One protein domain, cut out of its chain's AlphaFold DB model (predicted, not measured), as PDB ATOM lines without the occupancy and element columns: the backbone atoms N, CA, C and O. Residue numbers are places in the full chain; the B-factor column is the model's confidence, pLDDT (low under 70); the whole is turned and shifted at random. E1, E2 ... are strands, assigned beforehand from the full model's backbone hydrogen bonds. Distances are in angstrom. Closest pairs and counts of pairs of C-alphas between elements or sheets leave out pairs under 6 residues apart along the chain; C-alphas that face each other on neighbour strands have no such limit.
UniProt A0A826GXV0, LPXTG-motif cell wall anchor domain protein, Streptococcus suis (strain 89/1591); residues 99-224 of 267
ATOM      1  N   VAL A  99     -51.836  38.445 -36.945       98.50
ATOM      2  CA  VAL A  99     -50.901  38.242 -35.832       98.50
ATOM      3  C   VAL A  99     -51.462  37.151 -34.940       98.50
ATOM      4  O   VAL A  99     -52.532  37.293 -34.348       98.50
ATOM      5  N   ILE A 100     -50.729  36.043 -34.841       98.44
ATOM      6  CA  ILE A 100     -51.156  34.875 -34.072       98.44
ATOM      7  C   ILE A 100     -50.317  34.765 -32.803       98.44
ATOM      8  O   ILE A 100     -49.087  34.725 -32.849       98.44
ATOM      9  N   LYS A 101     -50.997  34.666 -31.661       98.31
ATOM     10  CA  LYS A 101     -50.394  34.390 -30.357       98.31
ATOM     11  C   LYS A 101     -50.304  32.889 -30.118       98.31
ATOM     12  O   LYS A 101     -51.300  32.182 -30.238       98.31
ATOM     13  N   ILE A 102     -49.136  32.403 -29.716       98.56
ATOM     14  CA  ILE A 102     -48.951  31.013 -29.296       98.56
ATOM     15  C   ILE A 102     -48.977  30.952 -27.774       98.56
ATOM     16  O   ILE A 102     -48.165  31.593 -27.108       98.56
ATOM     17  N   GLN A 103     -49.901  30.171 -27.217       98.38
ATOM     18  CA  GLN A 103     -50.005  29.939 -25.778       98.38
ATOM     19  C   GLN A 103     -49.720  28.474 -25.465       98.38
ATOM     20  O   GLN A 103     -50.325  27.572 -26.043       98.38
ATOM     21  N   LYS A 104     -48.820  28.224 -24.514       98.19
ATOM     22  CA  LYS A 104     -48.565  26.867 -24.035       98.19
ATOM     23  C   LYS A 104     -49.516  26.483 -22.925       98.19
ATOM     24  O   LYS A 104     -49.863  27.308 -22.084       98.19
ATOM     25  N   THR A 105     -49.931  25.223 -22.931       98.31
ATOM     26  CA  THR A 105     -50.863  24.669 -21.950       98.31
ATOM     27  C   THR A 105     -50.489  23.243 -21.567       98.31
ATOM     28  O   THR A 105     -49.739  22.592 -22.291       98.31
ATOM     29  N   ASP A 106     -50.994  22.746 -20.442       97.00
ATOM     30  CA  ASP A 106     -51.010  21.310 -20.161       97.00
ATOM     31  C   ASP A 106     -52.193  20.610 -20.866       97.00
ATOM     32  O   ASP A 106     -52.983  21.231 -21.579       97.00
ATOM     33  N   LEU A 107     -52.340  19.302 -20.650       96.38
ATOM     34  CA  LEU A 107     -53.460  18.511 -21.179       96.38
ATOM     35  C   LEU A 107     -54.847  18.916 -20.646       96.38
ATOM     36  O   LEU A 107     -55.857  18.529 -21.229       96.38
ATOM     37  N   ALA A 108     -54.907  19.677 -19.552       96.75
ATOM     38  CA  ALA A 108     -56.128  20.244 -18.988       96.75
ATOM     39  C   ALA A 108     -56.338  21.711 -19.417       96.75
ATOM     40  O   ALA A 108     -57.161  22.417 -18.827       96.75
ATOM     41  N   TRP A 109     -55.602  22.169 -20.437       97.25
ATOM     42  CA  TRP A 109     -55.635  23.527 -20.980       97.25
ATOM     43  C   TRP A 109     -55.244  24.619 -19.971       97.25
ATOM     44  O   TRP A 109     -55.588  25.789 -20.146       97.25
ATOM     45  N   GLN A 110     -54.499  24.265 -18.918       97.19
ATOM     46  CA  GLN A 110     -53.940  25.235 -17.979       97.19
ATOM     47  C   GLN A 110     -52.687  25.872 -18.560       97.19
ATOM     48  O   GLN A 110     -51.787  25.180 -19.029       97.19
ATOM     49  N   ALA A 111     -52.616  27.199 -18.502       97.81
ATOM     50  CA  ALA A 111     -51.549  27.968 -19.122       97.81
ATOM     51  C   ALA A 111     -50.161  27.720 -18.500       97.81
ATOM     52  O   ALA A 111     -49.974  27.775 -17.279       97.81
ATOM     53  N   LEU A 112     -49.173  27.552 -19.375       97.12
ATOM     54  CA  LEU A 112     -47.765  27.325 -19.069       97.12
ATOM     55  C   LEU A 112     -46.903  28.443 -19.662       97.12
ATOM     56  O   LEU A 112     -47.254  29.058 -20.666       97.12
ATOM     57  N   SER A 113     -45.755  28.682 -19.038       96.00
ATOM     58  CA  SER A 113     -44.682  29.523 -19.574       96.00
ATOM     59  C   SER A 113     -43.502  28.649 -19.983       96.00
ATOM     60  O   SER A 113     -43.265  27.616 -19.357       96.00
ATOM     61  N   GLY A 114     -42.716  29.103 -20.952       95.25
ATOM     62  CA  GLY A 114     -41.575  28.363 -21.473       95.25
ATOM     63  C   GLY A 114     -41.909  27.590 -22.744       95.25
ATOM     64  O   GLY A 114     -43.058  27.506 -23.180       95.25
ATOM     65  N   GLY A 115     -40.865  27.021 -23.330       95.19
ATOM     66  CA  GLY A 115     -40.903  26.358 -24.624       95.19
ATOM     67  C   GLY A 115     -40.490  27.268 -25.780       95.19
ATOM     68  O   GLY A 115     -40.423  28.495 -25.653       95.19
ATOM     69  N   LYS A 116     -40.163  26.643 -26.907       97.88
ATOM     70  CA  LYS A 116     -39.689  27.301 -28.127       97.88
ATOM     71  C   LYS A 116     -40.335  26.677 -29.346       97.88
ATOM     72  O   LYS A 116     -40.557  25.467 -29.363       97.88
ATOM     73  N   PHE A 117     -40.573  27.493 -30.360       98.44
ATOM     74  CA  PHE A 117     -41.150  27.063 -31.622       98.44
ATOM     75  C   PHE A 117     -40.365  27.575 -32.816       98.44
ATOM     76  O   PHE A 117     -39.733  28.626 -32.755       98.44
ATOM     77  N   GLU A 118     -40.494  26.833 -33.903       98.00
ATOM     78  CA  GLU A 118     -40.198  27.263 -35.263       98.00
ATOM     79  C   GLU A 118     -41.511  27.343 -36.050       98.00
ATOM     80  O   GLU A 118     -42.408  26.510 -35.866       98.00
ATOM     81  N   LEU A 119     -41.616  28.331 -36.941       98.69
ATOM     82  CA  LEU A 119     -42.692  28.436 -37.922       98.69
ATOM     83  C   LEU A 119     -42.151  28.184 -39.333       98.69
ATOM     84  O   LEU A 119     -41.238  28.863 -39.798       98.69
ATOM     85  N   THR A 120     -42.800  27.277 -40.061       98.69
ATOM     86  CA  THR A 120     -42.552  27.079 -41.496       98.69
ATOM     87  C   THR A 120     -43.829  27.280 -42.309       98.69
ATOM     88  O   THR A 120     -44.941  27.062 -41.820       98.69
ATOM     89  N   LYS A 121     -43.669  27.716 -43.561       98.56
ATOM     90  CA  LYS A 121     -44.747  27.974 -44.522       98.56
ATOM     91  C   LYS A 121     -44.612  27.041 -45.719       98.56
ATOM     92  O   LYS A 121     -43.515  26.840 -46.228       98.56
ATOM     93  N   TRP A 122     -45.726  26.492 -46.188       98.38
ATOM     94  CA  TRP A 122     -45.740  25.703 -47.416       98.38
ATOM     95  C   TRP A 122     -45.558  26.603 -48.645       98.38
ATOM     96  O   TRP A 122     -46.362  27.512 -48.866       98.38
ATOM     97  N   ASP A 123     -44.540  26.332 -49.465       96.38
ATOM     98  CA  ASP A 123     -44.212  27.118 -50.667       96.38
ATOM     99  C   ASP A 123     -44.844  26.581 -51.969       96.38
ATOM    100  O   ASP A 123     -44.734  27.202 -53.023       96.38
ATOM    101  N   GLY A 124     -45.536  25.440 -51.899       95.25
ATOM    102  CA  GLY A 124     -46.057  24.717 -53.066       95.25
ATOM    103  C   GLY A 124     -45.430  23.335 -53.238       95.25
ATOM    104  O   GLY A 124     -46.092  22.440 -53.763       95.25
ATOM    105  N   LEU A 125     -44.208  23.152 -52.740       95.12
ATOM    106  CA  LEU A 125     -43.412  21.935 -52.865       95.12
ATOM    107  C   LEU A 125     -42.813  21.476 -51.528       95.12
ATOM    108  O   LEU A 125     -42.768  20.277 -51.270       95.12
ATOM    109  N   ASN A 126     -42.349  22.412 -50.698       96.81
ATOM    110  CA  ASN A 126     -41.686  22.162 -49.426       96.81
ATOM    111  C   ASN A 126     -42.204  23.090 -48.320       96.81
ATOM    112  O   ASN A 126     -42.824  24.130 -48.549       96.81
ATOM    113  N   TRP A 127     -41.878  22.717 -47.086       97.69
ATOM    114  CA  TRP A 127     -42.012  23.579 -45.919       97.69
ATOM    115  C   TRP A 127     -40.777  24.476 -45.798       97.69
ATOM    116  O   TRP A 127     -39.705  24.020 -45.399       97.69
ATOM    117  N   ALA A 128     -40.932  25.747 -46.163       97.75
ATOM    118  CA  ALA A 128     -39.886  26.758 -46.131       97.75
ATOM    119  C   ALA A 128     -39.873  27.514 -44.795       97.75
ATOM    120  O   ALA A 128     -40.913  27.737 -44.172       97.75
ATOM    121  N   GLN A 129     -38.685  27.935 -44.371       95.94
ATOM    122  CA  GLN A 129     -38.499  28.777 -43.190       95.94
ATOM    123  C   GLN A 129     -39.176  30.135 -43.373       95.94
ATOM    124  O   GLN A 129     -39.108  30.727 -44.453       95.94
ATOM    125  N   VAL A 130     -39.806  30.637 -42.312       97.88
ATOM    126  CA  VAL A 130     -40.337  32.003 -42.281       97.88
ATOM    127  C   VAL A 130     -39.284  32.914 -41.663       97.88
ATOM    128  O   VAL A 130     -38.841  32.680 -40.536       97.88
ATOM    129  N   ASP A 131     -38.870  33.946 -42.403       96.50
ATOM    130  CA  ASP A 131     -37.865  34.880 -41.902       96.50
ATOM    131  C   ASP A 131     -38.346  35.595 -40.635       96.50
ATOM    132  O   ASP A 131     -39.502  36.004 -40.559       96.50
ATOM    133  N   GLY A 132     -37.485  35.691 -39.623       95.56
ATOM    134  CA  GLY A 132     -37.821  36.211 -38.297       95.56
ATOM    135  C   GLY A 132     -38.514  35.219 -37.355       95.56
ATOM    136  O   GLY A 132     -38.612  35.516 -36.168       95.56
ATOM    137  N   ALA A 133     -38.958  34.046 -37.828       97.25
ATOM    138  CA  ALA A 133     -39.681  33.047 -37.029       97.25
ATOM    139  C   ALA A 133     -39.034  31.645 -37.042       97.25
ATOM    140  O   ALA A 133     -39.714  30.645 -36.797       97.25
ATOM    141  N   GLN A 134     -37.721  31.572 -37.288       97.31
ATOM    142  CA  GLN A 134     -36.951  30.319 -37.266       97.31
ATOM    143  C   GLN A 134     -36.832  29.727 -35.852       97.31
ATOM    144  O   GLN A 134     -36.839  28.518 -35.666       97.31
ATOM    145  N   GLU A 135     -36.742  30.581 -34.831       97.56
ATOM    146  CA  GLU A 135     -36.867  30.182 -33.430       97.56
ATOM    147  C   GLU A 135     -37.452  31.348 -32.629       97.56
ATOM    148  O   GLU A 135     -36.906  32.451 -32.629       97.56
ATOM    149  N   PHE A 136     -38.539  31.107 -31.900       98.00
ATOM    150  CA  PHE A 136     -39.095  32.071 -30.955       98.00
ATOM    151  C   PHE A 136     -39.557  31.382 -29.670       98.00
ATOM    152  O   PHE A 136     -40.048  30.251 -29.674       98.00
ATOM    153  N   ALA A 137     -39.357  32.058 -28.539       97.31
ATOM    154  CA  ALA A 137     -39.636  31.518 -27.213       97.31
ATOM    155  C   ALA A 137     -40.995  31.982 -26.684       97.31
ATOM    156  O   ALA A 137     -41.380  33.137 -26.859       97.31
ATOM    157  N   ILE A 138     -41.677  31.101 -25.952       97.50
ATOM    158  CA  ILE A 138     -42.882  31.454 -25.202       97.50
ATOM    159  C   ILE A 138     -42.461  31.866 -23.797       97.50
ATOM    160  O   ILE A 138     -42.059  31.043 -22.977       97.50
ATOM    161  N   THR A 139     -42.526  33.163 -23.511       94.44
ATOM    162  CA  THR A 139     -41.923  33.733 -22.292       94.44
ATOM    163  C   THR A 139     -42.907  33.905 -21.138       94.44
ATOM    164  O   THR A 139     -42.492  34.114 -19.998       94.44
ATOM    165  N   SER A 140     -44.211  33.792 -21.397       96.25
ATOM    166  CA  SER A 140     -45.260  34.058 -20.410       96.25
ATOM    167  C   SER A 140     -46.412  33.057 -20.501       96.25
ATOM    168  O   SER A 140     -46.593  32.396 -21.522       96.25
ATOM    169  N   LYS A 141     -47.231  32.993 -19.443       97.06
ATOM    170  CA  LYS A 141     -48.469  32.198 -19.434       97.06
ATOM    171  C   LYS A 141     -49.556  32.750 -20.355       97.06
ATOM    172  O   LYS A 141     -50.441  31.994 -20.730       97.06
ATOM    173  N   ASP A 142     -49.524  34.030 -20.733       95.38
ATOM    174  CA  ASP A 142     -50.464  34.544 -21.745       95.38
ATOM    175  C   ASP A 142     -50.092  34.070 -23.162       95.38
ATOM    176  O   ASP A 142     -50.920  34.086 -24.070       95.38
ATOM    177  N   GLY A 143     -48.865  33.578 -23.330       96.75
ATOM    178  CA  GLY A 143     -48.294  33.217 -24.613       96.75
ATOM    179  C   GLY A 143     -47.326  34.274 -25.129       96.75
ATOM    180  O   GLY A 143     -46.849  35.145 -24.393       96.75
ATOM    181  N   SER A 144     -46.983  34.161 -26.405       97.81
ATOM    182  CA  SER A 144     -46.148  35.119 -27.131       97.81
ATOM    183  C   SER A 144     -46.590  35.162 -28.590       97.81
ATOM    184  O   SER A 144     -46.954  34.129 -29.156       97.81
ATOM    185  N   ASN A 145     -46.601  36.353 -29.182       98.12
ATOM    186  CA  ASN A 145     -46.907  36.505 -30.599       98.12
ATOM    187  C   ASN A 145     -45.832  35.831 -31.444       98.12
ATOM    188  O   ASN A 145     -44.649  35.861 -31.097       98.12
ATOM    189  N   ILE A 146     -46.248  35.263 -32.572       98.25
ATOM    190  CA  ILE A 146     -45.318  34.976 -33.659       98.25
ATOM    191  C   ILE A 146     -44.660  36.314 -34.043       98.25
ATOM    192  O   ILE A 146     -45.374  37.304 -34.216       98.25
ATOM    193  N   PRO A 147     -43.323  36.379 -34.154       97.62
ATOM    194  CA  PRO A 147     -42.579  37.639 -34.280       97.62
ATOM    195  C   PRO A 147     -42.713  38.325 -35.651       97.62
ATOM    196  O   PRO A 147     -41.945  39.235 -35.955       97.62
ATOM    197  N   VAL A 148     -43.662  37.888 -36.481       97.62
ATOM    198  CA  VAL A 148     -43.931  38.411 -37.819       97.62
ATOM    199  C   VAL A 148     -45.424  38.346 -38.132       97.62
ATOM    200  O   VAL A 148     -46.093  37.370 -37.782       97.62
ATOM    201  N   GLY A 149     -45.938  39.355 -38.838       97.88
ATOM    202  CA  GLY A 149     -47.263  39.306 -39.443       97.88
ATOM    203  C   GLY A 149     -47.358  38.266 -40.557       97.88
ATOM    204  O   GLY A 149     -46.461  38.119 -41.393       97.88
ATOM    205  N   LEU A 150     -48.473  37.544 -40.581       98.50
ATOM    206  CA  LEU A 150     -48.701  36.419 -41.473       98.50
ATOM    207  C   LEU A 150     -49.659  36.787 -42.609       98.50
ATOM    208  O   LEU A 150     -50.756  37.302 -42.402       98.50
ATOM    209  N   GLU A 151     -49.231  36.477 -43.827       97.88
ATOM    210  CA  GLU A 151     -50.062  36.529 -45.034       97.88
ATOM    211  C   GLU A 151     -50.839  35.211 -45.204       97.88
ATOM    212  O   GLU A 151     -50.450  34.190 -44.615       97.88
ATOM    213  N   PRO A 152     -51.865  35.164 -46.070       98.19
ATOM    214  CA  PRO A 152     -52.532  33.922 -46.438       98.19
ATOM    215  C   PRO A 152     -51.559  32.801 -46.831       98.19
ATOM    216  O   PRO A 152     -50.497  33.017 -47.438       98.19
ATOM    217  N   GLY A 153     -51.905  31.577 -46.441       98.31
ATOM    218  CA  GLY A 153     -51.083  30.400 -46.680       98.31
ATOM    219  C   GLY A 153     -51.260  29.298 -45.644       98.31
ATOM    220  O   GLY A 153     -52.015  29.425 -44.681       98.31
ATOM    221  N   ARG A 154     -50.534  28.202 -45.870       98.56
ATOM    222  CA  ARG A 154     -50.481  27.039 -44.982       98.56
ATOM    223  C   ARG A 154     -49.203  27.085 -44.165       98.56
ATOM    224  O   ARG A 154     -48.123  27.290 -44.725       98.56
ATOM    225  N   TYR A 155     -49.338  26.871 -42.868       98.75
ATOM    226  CA  TYR A 155     -48.265  26.993 -41.898       98.75
ATOM    227  C   TYR A 155     -48.209  25.762 -41.001       98.75
ATOM    228  O   TYR A 155     -49.222  25.099 -40.763       98.75
ATOM    229  N   ARG A 156     -47.020  25.482 -40.470       98.25
ATOM    230  CA  ARG A 156     -46.844  24.498 -39.406       98.25
ATOM    231  C   ARG A 156     -45.903  25.019 -38.330       98.25
ATOM    232  O   ARG A 156     -44.900  25.667 -38.630       98.25
ATOM    233  N   LEU A 157     -46.240  24.701 -37.090       98.50
ATOM    234  CA  LEU A 157     -45.435  24.960 -35.906       98.50
ATOM    235  C   LEU A 157     -44.734  23.673 -35.486       98.50
ATOM    236  O   LEU A 157     -45.392  22.643 -35.310       98.50
ATOM    237  N   GLN A 158     -43.426  23.756 -35.278       98.25
ATOM    238  CA  GLN A 158     -42.631  22.707 -34.649       98.25
ATOM    239  C   GLN A 158     -42.223  23.162 -33.254       98.25
ATOM    240  O   GLN A 158     -41.663  24.245 -33.103       98.25
ATOM    241  N   GLU A 159     -42.482  22.351 -32.229       97.38
ATOM    242  CA  GLU A 159     -41.927  22.617 -30.904       97.38
ATOM    243  C   GLU A 159     -40.450  22.204 -30.883       97.38
ATOM    244  O   GLU A 159     -40.115  21.044 -31.096       97.38
ATOM    245  N   LEU A 160     -39.562  23.166 -30.633       96.12
ATOM    246  CA  LEU A 160     -38.115  22.947 -30.538       96.12
ATOM    247  C   LEU A 160     -37.668  22.671 -29.099       96.12
ATOM    248  O   LEU A 160     -36.668  21.996 -28.863       96.12
ATOM    249  N   ALA A 161     -38.411  23.194 -28.122       94.12
ATOM    250  CA  ALA A 161     -38.191  22.935 -26.707       94.12
ATOM    251  C   ALA A 161     -39.526  22.961 -25.962       94.12
ATOM    252  O   ALA A 161     -40.342  23.852 -26.196       94.12
ATOM    253  N   ALA A 162     -39.718  22.014 -25.045       94.50
ATOM    254  CA  ALA A 162     -40.880  21.981 -24.166       94.50
ATOM    255  C   ALA A 162     -40.740  22.960 -22.989       94.50
ATOM    256  O   ALA A 162     -39.618  23.319 -22.618       94.50
ATOM    257  N   PRO A 163     -41.854  23.359 -22.353       95.25
ATOM    258  CA  PRO A 163     -41.823  23.935 -21.012       95.25
ATOM    259  C   PRO A 163     -41.151  22.996 -19.993       95.25
ATOM    260  O   PRO A 163     -41.189  21.770 -20.134       95.25
ATOM    261  N   ASP A 164     -40.583  23.558 -18.924       91.31
ATOM    262  CA  ASP A 164     -39.912  22.777 -17.879       91.31
ATOM    263  C   ASP A 164     -40.851  21.738 -17.247       91.31
ATOM    264  O   ASP A 164     -41.941  22.057 -16.770       91.31
ATOM    265  N   GLY A 165     -40.406  20.479 -17.207       90.69
ATOM    266  CA  GLY A 165     -41.191  19.367 -16.663       90.69
ATOM    267  C   GLY A 165     -42.225  18.780 -17.628       90.69
ATOM    268  O   GLY A 165     -43.013  17.930 -17.211       90.69
ATOM    269  N   PHE A 166     -42.215  19.182 -18.901       93.69
ATOM    270  CA  PHE A 166     -43.091  18.657 -19.947       93.69
ATOM    271  C   PHE A 166     -42.309  17.924 -21.041       93.69
ATOM    272  O   PHE A 166     -41.104  18.101 -21.212       93.69
ATOM    273  N   ILE A 167     -43.016  17.064 -21.770       91.69
ATOM    274  CA  ILE A 167     -42.495  16.335 -22.927       91.69
ATOM    275  C   ILE A 167     -42.630  17.227 -24.165       91.69
ATOM    276  O   ILE A 167     -43.643  17.915 -24.341       91.69
ATOM    277  N   ILE A 168     -41.597  17.208 -25.011       93.06
ATOM    278  CA  ILE A 168     -41.596  17.869 -26.316       93.06
ATOM    279  C   ILE A 168     -42.625  17.222 -27.242       93.06
ATOM    280  O   ILE A 168     -42.710  15.996 -27.332       93.06
ATOM    281  N   LEU A 169     -43.428  18.044 -27.911       92.75
ATOM    282  CA  LEU A 169     -44.378  17.586 -28.908       92.75
ATOM    283  C   LEU A 169     -43.638  17.233 -30.204       92.75
ATOM    284  O   LEU A 169     -43.178  18.113 -30.922       92.75
ATOM    285  N   ASP A 170     -43.559  15.938 -30.508       90.19
ATOM    286  CA  ASP A 170     -42.874  15.410 -31.704       90.19
ATOM    287  C   ASP A 170     -43.694  15.584 -33.004       90.19
ATOM    288  O   ASP A 170     -43.206  15.384 -34.112       90.19
ATOM    289  N   SER A 171     -44.968  15.974 -32.888       94.25
ATOM    290  CA  SER A 171     -45.847  16.265 -34.024       94.25
ATOM    291  C   SER A 171     -45.943  17.763 -34.308       94.25
ATOM    292  O   SER A 171     -45.996  18.577 -33.387       94.25
ATOM    293  N   TYR A 172     -46.112  18.123 -35.576       98.00
ATOM    294  CA  TYR A 172     -46.407  19.498 -35.969       98.00
ATOM    295  C   TYR A 172     -47.850  19.901 -35.645       98.00
ATOM    296  O   TYR A 172     -48.771  19.085 -35.724       98.00
ATOM    297  N   ILE A 173     -48.052  21.189 -35.361       98.56
ATOM    298  CA  ILE A 173     -49.381  21.813 -35.370       98.56
ATOM    299  C   ILE A 173     -49.542  22.574 -36.680       98.56
ATOM    300  O   ILE A 173     -48.800  23.522 -36.933       98.56
ATOM    301  N   TYR A 174     -50.512  22.176 -37.497       98.69
ATOM    302  CA  TYR A 174     -50.804  22.825 -38.770       98.69
ATOM    303  C   TYR A 174     -51.960  23.815 -38.630       98.69
ATOM    304  O   TYR A 174     -52.938  23.568 -37.918       98.69
ATOM    305  N   PHE A 175     -51.847  24.940 -39.325       98.81
ATOM    306  CA  PHE A 175     -52.925  25.909 -39.450       98.81
ATOM    307  C   PHE A 175     -52.880  26.594 -40.816       98.81
ATOM    308  O   PHE A 175     -51.834  26.683 -41.465       98.81
ATOM    309  N   THR A 176     -54.029  27.091 -41.254       98.69
ATOM    310  CA  THR A 176     -54.191  27.757 -42.543       98.69
ATOM    311  C   THR A 176     -54.808  29.132 -42.344       98.69
ATOM    312  O   THR A 176     -55.769  29.290 -41.596       98.69
ATOM    313  N   ILE A 177     -54.257  30.123 -43.039       98.62
ATOM    314  CA  ILE A 177     -54.833  31.458 -43.183       98.62
ATOM    315  C   ILE A 177     -55.429  31.530 -44.588       98.62
ATOM    316  O   ILE A 177     -54.696  31.512 -45.581       98.62
ATOM    317  N   LYS A 178     -56.759  31.552 -44.669       97.38
ATOM    318  CA  LYS A 178     -57.523  31.620 -45.917       97.38
ATOM    319  C   LYS A 178     -57.797  33.072 -46.275       97.38
ATOM    320  O   LYS A 178     -58.218  33.841 -45.414       97.38
ATOM    321  N   ASP A 179     -57.607  33.401 -47.545       97.00
ATOM    322  CA  ASP A 179     -58.000  34.686 -48.116       97.00
ATOM    323  C   ASP A 179     -59.421  34.574 -48.674       97.00
ATOM    324  O   ASP A 179     -59.676  33.741 -49.548       97.00
ATOM    325  N   ASN A 180     -60.356  35.351 -48.130       96.88
ATOM    326  CA  ASN A 180     -61.758  35.326 -48.537       96.88
ATOM    327  C   ASN A 180     -62.107  36.669 -49.156       96.88
ATOM    328  O   ASN A 180     -61.863  37.704 -48.545       96.88
ATOM    329  N   PHE A 181     -62.710  36.647 -50.338       96.31
ATOM    330  CA  PHE A 181     -62.972  37.847 -51.121       96.31
ATOM    331  C   PHE A 181     -64.456  38.195 -51.118       96.31
ATOM    332  O   PHE A 181     -65.318  37.317 -51.014       96.31
ATOM    333  N   ASN A 182     -64.750  39.482 -51.269       94.56
ATOM    334  CA  ASN A 182     -66.075  39.927 -51.676       94.56
ATOM    335  C   ASN A 182     -66.355  39.551 -53.149       94.56
ATOM    336  O   ASN A 182     -65.470  39.095 -53.874       94.56
ATOM    337  N   GLU A 183     -67.602  39.725 -53.597       94.88
ATOM    338  CA  GLU A 183     -68.055  39.268 -54.923       94.88
ATOM    339  C   GLU A 183     -67.236  39.844 -56.089       94.88
ATOM    340  O   GLU A 183     -66.989  39.145 -57.071       94.88
ATOM    341  N   ASP A 184     -66.788  41.097 -55.972       94.12
ATOM    342  CA  ASP A 184     -66.006  41.792 -56.999       94.12
ATOM    343  C   ASP A 184     -64.479  41.639 -56.838       94.12
ATOM    344  O   ASP A 184     -63.723  42.166 -57.653       94.12
ATOM    345  N   GLN A 185     -64.024  40.894 -55.820       92.94
ATOM    346  CA  GLN A 185     -62.615  40.643 -55.486       92.94
ATOM    347  C   GLN A 185     -61.775  41.897 -55.206       92.94
ATOM    348  O   GLN A 185     -60.543  41.849 -55.248       92.94
ATOM    349  N   THR A 186     -62.411  43.025 -54.896       92.94
ATOM    350  CA  THR A 186     -61.699  44.262 -54.550       92.94
ATOM    351  C   THR A 186     -61.280  44.305 -53.085       92.94
ATOM    352  O   THR A 186     -60.313  44.988 -52.748       92.94
ATOM    353  N   MET A 187     -61.970  43.560 -52.221       94.94
ATOM    354  CA  MET A 187     -61.722  43.494 -50.785       94.94
ATOM    355  C   MET A 187     -61.589  42.048 -50.332       94.94
ATOM    356  O   MET A 187     -62.250  41.148 -50.856       94.94
ATOM    357  N   SER A 188     -60.783  41.838 -49.299       96.75
ATOM    358  CA  SER A 188     -60.627  40.539 -48.675       96.75
ATOM    359  C   SER A 188     -60.600  40.608 -47.154       96.75
ATOM    360  O   SER A 188     -60.263  41.633 -46.558       96.75
ATOM    361  N   PHE A 189     -60.966  39.494 -46.529       96.75
ATOM    362  CA  PHE A 189     -60.836  39.262 -45.098       96.75
ATOM    363  C   PHE A 189     -60.215  37.888 -44.852       96.75
ATOM    364  O   PHE A 189     -60.523  36.899 -45.532       96.75
ATOM    365  N   TYR A 190     -59.334  37.808 -43.862       97.81
ATOM    366  CA  TYR A 190     -58.636  36.567 -43.554       97.81
ATOM    367  C   TYR A 190     -59.418  35.713 -42.552       97.81
ATOM    368  O   TYR A 190     -60.088  36.213 -41.648       97.81
ATOM    369  N   THR A 191     -59.350  34.392 -42.733       97.19
ATOM    370  CA  THR A 191     -59.892  33.409 -41.784       97.19
ATOM    371  C   THR A 191     -58.801  32.427 -41.397       97.19
ATOM    372  O   THR A 191     -58.173  31.832 -42.271       97.19
ATOM    373  N   VAL A 192     -58.604  32.214 -40.096       98.50
ATOM    374  CA  VAL A 192     -57.631  31.250 -39.571       98.50
ATOM    375  C   VAL A 192     -58.343  29.964 -39.163       98.50
ATOM    376  O   VAL A 192     -59.360  30.010 -38.470       98.50
ATOM    377  N   THR A 193     -57.808  28.812 -39.566       98.44
ATOM    378  CA  THR A 193     -58.280  27.486 -39.140       98.44
ATOM    379  C   THR A 193     -57.112  26.598 -38.726       98.44
ATOM    380  O   THR A 193     -56.021  26.694 -39.286       98.44
ATOM    381  N   LEU A 194     -57.326  25.714 -37.745       98.69
ATOM    382  CA  LEU A 194     -56.435  24.565 -37.565       98.69
ATOM    383  C   LEU A 194     -56.664  23.604 -38.727       98.69
ATOM    384  O   LEU A 194     -57.800  23.431 -39.176       98.69
ATOM    385  N   SER A 195     -55.590  22.996 -39.213       98.44
ATOM    386  CA  SER A 195     -55.646  22.156 -40.401       98.44
ATOM    387  C   SER A 195     -54.867  20.858 -40.235       98.44
ATOM    388  O   SER A 195     -54.202  20.632 -39.225       98.44
ATOM    389  N   ASP A 196     -54.977  19.978 -41.221       97.56
ATOM    390  CA  ASP A 196     -54.012  18.912 -41.460       97.56
ATOM    391  C   ASP A 196     -52.802  19.444 -42.260       97.56
ATOM    392  O   ASP A 196     -52.710  20.637 -42.576       97.56
ATOM    393  N   GLU A 197     -51.869  18.551 -42.601       96.25
ATOM    394  CA  GLU A 197     -50.702  18.876 -43.433       96.25
ATOM    395  C   GLU A 197     -51.090  19.349 -44.846       96.25
ATOM    396  O   GLU A 197     -50.396  20.168 -45.452       96.25
ATOM    397  N   MET A 198     -52.220  18.874 -45.374       95.38
ATOM    398  CA  MET A 198     -52.716  19.248 -46.697       95.38
ATOM    399  C   MET A 198     -53.420  20.616 -46.691       95.38
ATOM    400  O   MET A 198     -53.590  21.211 -47.758       95.38
ATOM    401  N   GLY A 199     -53.753  21.160 -45.520       95.19
ATOM    402  CA  GLY A 199     -54.471  22.423 -45.348       95.19
ATOM    403  C   GLY A 199     -55.992  22.274 -45.276       95.19
ATOM    404  O   GLY A 199     -56.698  23.275 -45.389       95.19
ATOM    405  N   ASN A 200     -56.511  21.057 -45.103       96.69
ATOM    406  CA  ASN A 200     -57.932  20.848 -44.828       96.69
ATOM    407  C   ASN A 200     -58.212  21.130 -43.355       96.69
ATOM    408  O   ASN A 200     -57.391  20.797 -42.503       96.69
ATOM    409  N   ASP A 201     -59.373  21.705 -43.049       97.31
ATOM    410  CA  ASP A 201     -59.743  22.025 -41.670       97.31
ATOM    411  C   ASP A 201     -59.747  20.757 -40.801       97.31
ATOM    412  O   ASP A 201     -60.316  19.727 -41.171       97.31
ATOM    413  N   ALA A 202     -59.108  20.838 -39.635       97.00
ATOM    414  CA  ALA A 202     -58.926  19.711 -38.731       97.00
ATOM    415  C   ALA A 202     -59.061  20.134 -37.265       97.00
ATOM    416  O   ALA A 202     -58.996  21.310 -36.910       97.00
ATOM    417  N   THR A 203     -59.232  19.141 -36.394       96.50
ATOM    418  CA  THR A 203     -59.319  19.320 -34.939       96.50
ATOM    419  C   THR A 203     -58.220  18.500 -34.258       96.50
ATOM    420  O   THR A 203     -58.471  17.395 -33.782       96.50
ATOM    421  N   PRO A 204     -56.964  18.985 -34.265       95.50
ATOM    422  CA  PRO A 204     -55.857  18.263 -33.649       95.50
ATOM    423  C   PRO A 204     -56.053  18.140 -32.132       95.50
ATOM    424  O   PRO A 204     -56.414  19.103 -31.462       95.50
ATOM    425  N   GLU A 205     -55.733  16.978 -31.561       95.25
ATOM    426  CA  GLU A 205     -55.913  16.717 -30.122       95.25
ATOM    427  C   GLU A 205     -55.096  17.657 -29.220       95.25
ATOM    428  O   GLU A 205     -55.468  17.918 -28.077       95.25
ATOM    429  N   ARG A 206     -53.958  18.151 -29.726       96.94
ATOM    430  CA  ARG A 206     -52.980  18.949 -28.970       96.94
ATOM    431  C   ARG A 206     -53.026  20.444 -29.283       96.94
ATOM    432  O   ARG A 206     -52.137  21.162 -28.827       96.94
ATOM    433  N   ALA A 207     -54.029  20.931 -30.022       98.25
ATOM    434  CA  ALA A 207     -54.185  22.366 -30.238       98.25
ATOM    435  C   ALA A 207     -55.639  22.850 -30.248       98.25
ATOM    436  O   ALA A 207     -56.553  22.147 -30.666       98.25
ATOM    437  N   GLN A 208     -55.829  24.088 -29.799       98.44
ATOM    438  CA  GLN A 208     -57.088  24.830 -29.882       98.44
ATOM    439  C   GLN A 208     -56.828  26.202 -30.492       98.44
ATOM    440  O   GLN A 208     -55.770  26.792 -30.274       98.44
ATOM    441  N   LEU A 209     -57.800  26.710 -31.242       98.31
ATOM    442  CA  LEU A 209     -57.756  28.029 -31.859       98.31
ATOM    443  C   LEU A 209     -58.874  28.893 -31.288       98.31
ATOM    444  O   LEU A 209     -60.025  28.470 -31.225       98.31
ATOM    445  N   GLU A 210     -58.528  30.117 -30.909       97.56
ATOM    446  CA  GLU A 210     -59.456  31.103 -30.363       97.56
ATOM    447  C   GLU A 210     -59.247  32.454 -31.052       97.56
ATOM    448  O   GLU A 210     -58.118  32.841 -31.359       97.56
ATOM    449  N   ARG A 211     -60.336  33.200 -31.271       95.88
ATOM    450  CA  ARG A 211     -60.246  34.628 -31.606       95.88
ATOM    451  C   ARG A 211     -59.793  35.397 -30.370       95.88
ATOM    452  O   ARG A 211     -60.239  35.107 -29.262       95.88
ATOM    453  N   THR A 212     -58.946  36.396 -30.568       94.31
ATOM    454  CA  THR A 212     -58.541  37.341 -29.521       94.31
ATOM    455  C   THR A 212     -58.502  38.747 -30.108       94.31
ATOM    456  O   THR A 212     -58.629  38.927 -31.315       94.31
ATOM    457  N   THR A 213     -58.403  39.751 -29.247       90.50
ATOM    458  CA  THR A 213     -58.250  41.152 -29.643       90.50
ATOM    459  C   THR A 213     -57.063  41.766 -28.907       90.50
ATOM    460  O   THR A 213     -56.541  41.178 -27.954       90.50
ATOM    461  N   GLY A 214     -56.638  42.953 -29.338       91.94
ATOM    462  CA  GLY A 214     -55.485  43.654 -28.777       91.94
ATOM    463  C   GLY A 214     -54.243  43.428 -29.627       91.94
ATOM    464  O   GLY A 214     -54.226  43.793 -30.795       91.94
ATOM    465  N   ASP A 215     -53.209  42.823 -29.049       89.38
ATOM    466  CA  ASP A 215     -51.910  42.617 -29.702       89.38
ATOM    467  C   ASP A 215     -51.876  41.440 -30.692       89.38
ATOM    468  O   ASP A 215     -50.837  41.180 -31.289       89.38
ATOM    469  N   ALA A 216     -52.976  40.702 -30.841       92.69
ATOM    470  CA  ALA A 216     -53.126  39.584 -31.767       92.69
ATOM    471  C   ALA A 216     -54.598  39.431 -32.177       92.69
ATOM    472  O   ALA A 216     -55.500  39.778 -31.414       92.69
ATOM    473  N   SER A 217     -54.833  38.870 -33.360       96.06
ATOM    474  CA  SER A 217     -56.163  38.564 -33.911       96.06
ATOM    475  C   SER A 217     -56.624  37.150 -33.542       96.06
ATOM    476  O   SER A 217     -57.815  36.883 -33.354       96.06
ATOM    477  N   HIS A 218     -55.672  36.226 -33.385       98.38
ATOM    478  CA  HIS A 218     -55.935  34.836 -33.018       98.38
ATOM    479  C   HIS A 218     -54.941  34.315 -31.982       98.38
ATOM    480  O   HIS A 218     -53.812  34.790 -31.865       98.38
ATOM    481  N   ARG A 219     -55.357  33.285 -31.248       98.38
ATOM    482  CA  ARG A 219     -54.531  32.540 -30.302       98.38
ATOM    483  C   ARG A 219     -54.583  31.054 -30.622       98.38
ATOM    484  O   ARG A 219     -55.661  30.467 -30.629       98.38
ATOM    485  N   ILE A 220     -53.421  30.440 -30.821       98.62
ATOM    486  CA  ILE A 220     -53.270  28.986 -30.881       98.62
ATOM    487  C   ILE A 220     -52.743  28.510 -29.529       98.62
ATOM    488  O   ILE A 220     -51.620  28.829 -29.129       98.62
ATOM    489  N   LYS A 221     -53.559  27.734 -28.819       98.62
ATOM    490  CA  LYS A 221     -53.143  26.999 -27.623       98.62
ATOM    491  C   LYS A 221     -52.522  25.679 -28.047       98.62
ATOM    492  O   LYS A 221     -53.117  24.970 -28.851       98.62
ATOM    493  N   VAL A 222     -51.370  25.335 -27.484       98.50
ATOM    494  CA  VAL A 222     -50.676  24.065 -27.735       98.50
ATOM    495  C   VAL A 222     -50.519  23.317 -26.413       98.50
ATOM    496  O   VAL A 222     -49.942  23.857 -25.465       98.50
ATOM    497  N   ALA A 223     -51.047  22.095 -26.339       97.81
ATOM    498  CA  ALA A 223     -51.082  21.282 -25.124       97.81
ATOM    499  C   ALA A 223     -49.880  20.331 -25.025       97.81
ATOM    500  O   ALA A 223     -49.646  19.504 -25.910       97.81
ATOM    501  N   ASN A 224     -49.163  20.388 -23.906       95.31
ATOM    502  CA  ASN A 224     -48.035  19.519 -23.595       95.31
ATOM    503  C   ASN A 224     -48.409  18.448 -22.573       95.31
ATOM    504  O   ASN A 224     -49.153  18.678 -21.619       95.31
TER     505      ASN A 224
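What this domain is: This is residues 99 to 224 of the 267 residues of the protein "LPXTG-motif cell wall anchor domain protein" of Streptococcus suis (strain 89/1591) (UniProt A0A826GXV0). Picture a sandwich, two sheets face to face: a strongly twisted sheet of five strands, E3 E2 E4 E5 E6, and a smaller one, E1 E8 E7, with the turn of the hairpin E5 and E6 at one end of the long axis. The 126 printed residues, under half of them in named elements, hold eight named strands, E1 to E8 along the chain, and no named helix: all strand. The larger sheet is antiparallel, the smaller mixed. The whole is compact, with a radius of gyration of the C-alphas of 14.4 A, and spans 52 by 33 by 27 A.

Where its parts are: Find C-alpha 100 at (-51.156, 34.875, -34.072); from there E1 runs 19.4 A to residue 106. Next come E2, residues 116 to 122, and E3, residues 127 to 129. E4, residues 153 to 161, measures 24.9 A, and E5, residues 173 to 181, 26.3 A. E6 holds residues 188 to 195, E7 207 to 211, and E8 218 to 224, ending at C-alpha 224, (-48.035, 19.519, -23.595).

How they stand to each other: In the larger sheet, look for N 121 and O 128 at 2.8 A between E2 and E3, N 118 and O 158 at 3.0 A between E2 and E4, N 155 and O 175 at 2.9 A between E4 and E5, and N 178 and O 191 at 2.8 A between E5 and E6. E4, E5 and E6 form a meander, each the antiparallel neighbour of the one before. In the smaller sheet, E8 is parallel to E1, with N 103 and O 220 at 2.9 A, and antiparallel to E7, with N 210 and O 219 at 2.9 A. Between the sheets, the closest C-alphas of E6 and E7, Leu 194 and Leu 209, are 6.8 A apart.

The domain as a whole: The C-alphas farthest apart, Gly 165 and Asp 184, are 52.4 A apart. The printed part has no cut; the links E3 to E4, E4 to E5 and E6 to E7 are long. No printed residue has pLDDT under 70.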